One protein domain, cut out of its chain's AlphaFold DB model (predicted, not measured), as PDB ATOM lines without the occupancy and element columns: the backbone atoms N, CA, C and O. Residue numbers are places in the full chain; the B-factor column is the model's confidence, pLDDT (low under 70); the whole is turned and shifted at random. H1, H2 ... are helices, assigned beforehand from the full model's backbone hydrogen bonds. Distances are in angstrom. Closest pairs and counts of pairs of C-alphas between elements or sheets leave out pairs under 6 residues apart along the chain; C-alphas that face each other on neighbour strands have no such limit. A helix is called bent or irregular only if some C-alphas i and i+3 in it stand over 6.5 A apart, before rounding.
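Overview. This is residues 370 to 410 of the 426 residues of the protein "ABC-type dipeptide transport system,substrate-binding protein" of Waddlia chondrophila 2032/99 (UniProt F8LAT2). Two helices, H2 and H3, make an L with its corner at their tight link, and the short first helix, H1, points its last residue, Gln 376, toward that corner. Residues 377 to 386 loop from H1 to the far end of H2. The printed part has 41 residues, with three named helices in the order H1, H2, H3 and no named strand: all helix. It is compact, with a radius of gyration of the C-alphas of 10.0 A and spans of 27 by 20 by 14 A.

Arrangement. H1, residues 370 to 376, and H2, residues 387 to 397, are close but not clearly touching; their closest C-alphas, Gln 376 and Phe 396, are 7.7 A apart. They run the same way at a steep tilt of 39 degrees. H3, residues 400 to 407, is about perpendicular to H2, at 77 degrees; the closest C-alphas, Phe 396 and Tyr 402, are 6.4 A apart. Every O i to N i+4 pair is within hydrogen-bond range in H1 and H3, and 5 of 7 in H2.

Along the chain. H1 begins at C-alpha 370 (216.160, 175.185, 191.645). H2 spans 16.1 A and is irregular: C-alphas 388 and 391 are 7.1 A apart. H3 spans 10.6 A, ending at C-alpha 407 (223.907, 162.200, 210.562).

Size, cuts and confidence. The C-alphas farthest apart, Asp 388 and Lys 408, are 27.9 A apart. The printed part has no cut, and no printed residue is under 70 in pLDDT.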
ATOM      1  N   SER A 370     214.887 175.849 191.948       93.50
ATOM      2  CA  SER A 370     216.160 175.185 191.645       93.50
ATOM      3  C   SER A 370     217.251 175.505 192.673       93.50
ATOM      4  O   SER A 370     218.099 174.658 192.942       93.50
ATOM      5  N   ILE A 371     217.210 176.691 193.293       95.00
ATOM      6  CA  ILE A 371     218.099 177.044 194.409       95.00
ATOM      7  C   ILE A 371     217.723 176.243 195.657       95.00
ATOM      8  O   ILE A 371     218.599 175.689 196.318       95.00
ATOM      9  N   TRP A 372     216.425 176.133 195.947       93.44
ATOM     10  CA  TRP A 372     215.922 175.332 197.059       93.44
ATOM     11  C   TRP A 372     216.322 173.858 196.927       93.44
ATOM     12  O   TRP A 372     216.834 173.277 197.879       93.44
ATOM     13  N   GLN A 373     216.189 173.270 195.734       93.25
ATOM     14  CA  GLN A 373     216.641 171.901 195.464       93.25
ATOM     15  C   GLN A 373     218.150 171.734 195.678       93.25
ATOM     16  O   GLN A 373     218.580 170.762 196.297       93.25
ATOM     17  N   ASP A 374     218.964 172.685 195.214       94.81
ATOM     18  CA  ASP A 374     220.407 172.657 195.462       94.81
ATOM     19  C   ASP A 374     220.741 172.743 196.952       94.81
ATOM     20  O   ASP A 374     221.651 172.054 197.412       94.81
ATOM     21  N   PHE A 375     220.003 173.550 197.714       94.44
ATOM     22  CA  PHE A 375     220.164 173.635 199.162       94.44
ATOM     23  C   PHE A 375     219.797 172.309 199.837       94.44
ATOM     24  O   PHE A 375     220.589 171.772 200.605       94.44
ATOM     25  N   GLN A 376     218.657 171.712 199.470       93.31
ATOM     26  CA  GLN A 376     218.241 170.391 199.953       93.31
ATOM     27  C   GLN A 376     219.239 169.282 199.604       93.31
ATOM     28  O   GLN A 376     219.300 168.280 200.306       93.31
ATOM     29  N   MET A 377     220.017 169.424 198.528       92.50
ATOM     30  CA  MET A 377     221.064 168.471 198.141       92.50
ATOM     31  C   MET A 377     222.430 168.764 198.783       92.50
ATOM     32  O   MET A 377     223.352 167.964 198.619       92.50
ATOM     33  N   GLY A 378     222.584 169.878 199.506       91.62
ATOM     34  CA  GLY A 378     223.869 170.322 200.056       91.62
ATOM     35  C   GLY A 378     224.838 170.875 199.001       91.62
ATOM     36  O   GLY A 378     226.049 170.892 199.217       91.62
ATOM     37  N   ASN A 379     224.331 171.306 197.841       93.81
ATOM     38  CA  ASN A 379     225.134 171.940 196.791       93.81
ATOM     39  C   ASN A 379     225.440 173.418 197.098       93.81
ATOM     40  O   ASN A 379     226.409 173.960 196.556       93.81
ATOM     41  N   VAL A 380     224.628 174.055 197.947       95.81
ATOM     42  CA  VAL A 380     224.816 175.420 198.462       95.81
ATOM     43  C   VAL A 380     224.626 175.447 199.978       95.81
ATOM     44  O   VAL A 380     223.850 174.666 200.519       95.81
ATOM     45  N   ASP A 381     225.318 176.364 200.653       95.00
ATOM     46  CA  ASP A 381     225.431 176.401 202.117       95.00
ATOM     47  C   ASP A 381     224.350 177.261 202.789       95.00
ATOM     48  O   ASP A 381     224.163 177.201 204.003       95.00
ATOM     49  N   SER A 382     223.659 178.113 202.029       92.69
ATOM     50  CA  SER A 382     222.629 179.005 202.563       92.69
ATOM     51  C   SER A 382     221.501 179.233 201.568       92.69
ATOM     52  O   SER A 382     221.761 179.421 200.378       92.69
ATOM     53  N   HIS A 383     220.273 179.305 202.082       92.12
ATOM     54  CA  HIS A 383     219.062 179.636 201.336       92.12
ATOM     55  C   HIS A 383     218.185 180.587 202.151       92.12
ATOM     56  O   HIS A 383     217.940 180.343 203.335       92.12
ATOM     57  N   ASP A 384     217.689 181.644 201.512       87.69
ATOM     58  CA  ASP A 384     216.728 182.555 202.127       87.69
ATOM     59  C   ASP A 384     215.325 181.944 202.039       87.69
ATOM     60  O   ASP A 384     214.704 181.885 200.975       87.69
ATOM     61  N   LEU A 385     214.821 181.469 203.178       86.00
ATOM     62  CA  LEU A 385     213.504 180.846 203.277       86.00
ATOM     63  C   LEU A 385     212.389 181.884 203.142       86.00
ATOM     64  O   LEU A 385     212.266 182.800 203.960       86.00
ATOM     65  N   ARG A 386     211.522 181.695 202.145       81.75
ATOM     66  CA  ARG A 386     210.296 182.486 202.012       81.75
ATOM     67  C   ARG A 386     209.178 181.927 202.907       81.75
ATOM     68  O   ARG A 386     209.160 180.723 203.171       81.75
ATOM     69  N   PRO A 387     208.204 182.753 203.338       82.31
ATOM     70  CA  PRO A 387     207.099 182.286 204.178       82.31
ATOM     71  C   PRO A 387     206.293 181.119 203.583       82.31
ATOM     72  O   PRO A 387     205.851 180.245 204.323       82.31
ATOM     73  N   ASP A 388     206.131 181.069 202.258       82.50
ATOM     74  CA  ASP A 388     205.443 179.987 201.538       82.50
ATOM     75  C   ASP A 388     206.204 178.650 201.569       82.50
ATOM     76  O   ASP A 388     205.590 177.595 201.442       82.50
ATOM     77  N   GLN A 389     207.518 178.673 201.811       87.56
ATOM     78  CA  GLN A 389     208.376 177.483 201.829       87.56
ATOM     79  C   GLN A 389     208.484 176.828 203.215       87.56
ATOM     80  O   GLN A 389     209.165 175.815 203.370       87.56
ATOM     81  N   LEU A 390     207.823 177.371 204.245       88.31
ATOM     82  CA  LEU A 390     207.913 176.833 205.608       88.31
ATOM     83  C   LEU A 390     207.388 175.393 205.704       88.31
ATOM     84  O   LEU A 390     208.034 174.547 206.317       88.31
ATOM     85  N   ILE A 391     206.269 175.094 205.037       91.56
ATOM     86  CA  ILE A 391     205.699 173.737 204.996       91.56
ATOM     87  C   ILE A 391     206.641 172.780 204.250       91.56
ATOM     88  O   ILE A 391     206.818 171.629 204.651       91.56
ATOM     89  N   GLU A 392     207.281 173.247 203.176       92.19
ATOM     90  CA  GLU A 392     208.251 172.450 202.420       92.19
ATOM     91  C   GLU A 392     209.488 172.119 203.256       92.19
ATOM     92  O   GLU A 392     209.940 170.973 203.244       92.19
ATOM     93  N   LEU A 393     210.001 173.086 204.022       92.94
ATOM     94  CA  LEU A 393     211.088 172.857 204.970       92.94
ATOM     95  C   LEU A 393     210.683 171.831 206.033       92.94
ATOM     96  O   LEU A 393     211.425 170.884 206.268       92.94
ATOM     97  N   GLU A 394     209.508 171.978 206.652       94.00
ATOM     98  CA  GLU A 394     209.019 171.024 207.658       94.00
ATOM     99  C   GLU A 394     208.923 169.594 207.114       94.00
ATOM    100  O   GLU A 394     209.247 168.635 207.817       94.00
ATOM    101  N   ASN A 395     208.496 169.443 205.860       95.12
ATOM    102  CA  ASN A 395     208.453 168.148 205.188       95.12
ATOM    103  C   ASN A 395     209.859 167.627 204.869       95.12
ATOM    104  O   ASN A 395     210.131 166.444 205.072       95.12
ATOM    105  N   PHE A 396     210.769 168.495 204.420       95.50
ATOM    106  CA  PHE A 396     212.151 168.123 204.129       95.50
ATOM    107  C   PHE A 396     212.895 167.635 205.376       95.50
ATOM    108  O   PHE A 396     213.547 166.597 205.314       95.50
ATOM    109  N   LEU A 397     212.726 168.301 206.523       95.31
ATOM    110  CA  LEU A 397     213.344 167.899 207.795       95.31
ATOM    111  C   LEU A 397     212.906 166.495 208.262       95.31
ATOM    112  O   LEU A 397     213.625 165.826 209.003       95.31
ATOM    113  N   LYS A 398     211.740 166.015 207.810       96.44
ATOM    114  CA  LYS A 398     211.231 164.657 208.085       96.44
ATOM    115  C   LYS A 398     211.668 163.619 207.045       96.44
ATOM    116  O   LYS A 398     211.366 162.442 207.213       96.44
ATOM    117  N   SER A 399     212.320 164.038 205.962       96.44
ATOM    118  CA  SER A 399     212.716 163.148 204.868       96.44
ATOM    119  C   SER A 399     213.963 162.330 205.207       96.44
ATOM    120  O   SER A 399     214.871 162.817 205.882       96.44
ATOM    121  N   ASP A 400     214.061 161.120 204.650       96.25
ATOM    122  CA  ASP A 400     215.252 160.268 204.788       96.25
ATOM    123  C   ASP A 400     216.527 160.966 204.285       96.25
ATOM    124  O   ASP A 400     217.610 160.778 204.841       96.25
ATOM    125  N   LEU A 401     216.388 161.811 203.254       93.88
ATOM    126  CA  LEU A 401     217.487 162.592 202.689       93.88
ATOM    127  C   LEU A 401     218.087 163.548 203.729       93.88
ATOM    128  O   LEU A 401     219.303 163.551 203.916       93.88
ATOM    129  N   TYR A 402     217.251 164.315 204.434       96.31
ATOM    130  CA  TYR A 402     217.726 165.209 205.491       96.31
ATOM    131  C   TYR A 402     218.293 164.429 206.682       96.31
ATOM    132  O   TYR A 402     219.368 164.756 207.179       96.31
ATOM    133  N   GLN A 403     217.629 163.349 207.104       96.00
ATOM    134  CA  GLN A 403     218.089 162.521 208.227       96.00
ATOM    135  C   GLN A 403     219.471 161.889 207.965       96.00
ATOM    136  O   GLN A 403     220.253 161.644 208.885       96.00
ATOM    137  N   GLU A 404     219.810 161.612 206.705       94.12
ATOM    138  CA  GLU A 404     221.160 161.209 206.298       94.12
ATOM    139  C   GLU A 404     222.159 162.382 206.308       94.12
ATOM    140  O   GLU A 404     223.309 162.198 206.713       94.12
ATOM    141  N   GLN A 405     221.750 163.586 205.890       92.75
ATOM    142  CA  GLN A 405     222.597 164.788 205.941       92.75
ATOM    143  C   GLN A 405     222.943 165.190 207.372       92.75
ATOM    144  O   GLN A 405     224.108 165.448 207.677       92.75
ATOM    145  N   GLU A 406     221.956 165.182 208.261       94.31
ATOM    146  CA  GLU A 406     222.123 165.510 209.673       94.31
ATOM    147  C   GLU A 406     223.078 164.528 210.361       94.31
ATOM    148  O   GLU A 406     224.012 164.950 211.044       94.31
ATOM    149  N   ARG A 407     222.956 163.221 210.077       94.75
ATOM    150  CA  ARG A 407     223.907 162.200 210.562       94.75
ATOM    151  C   ARG A 407     225.343 162.414 210.074       94.75
ATOM    152  O   ARG A 407     226.276 161.979 210.744       94.75
ATOM    153  N   LYS A 408     225.534 163.091 208.939       93.44
ATOM    154  CA  LYS A 408     226.851 163.475 208.398       93.44
ATOM    155  C   LYS A 408     227.366 164.815 208.931       93.44
ATOM    156  O   LYS A 408     228.431 165.250 208.506       93.44
ATOM    157  N   GLY A 409     226.639 165.465 209.843       90.75
ATOM    158  CA  GLY A 409     226.998 166.776 210.384       90.75
ATOM    159  C   GLY A 409     226.615 167.955 209.485       90.75
ATOM    160  O   GLY A 409     227.003 169.080 209.779       90.75
ATOM    161  N   ASN A 410     225.830 167.722 208.428       88.81
ATOM    162  CA  ASN A 410     225.342 168.753 207.504       88.81
ATOM    163  C   ASN A 410     223.896 169.162 207.833       88.81
ATOM    164  O   ASN A 410     223.085 169.382 206.937       88.81
TER     165      ASN A 410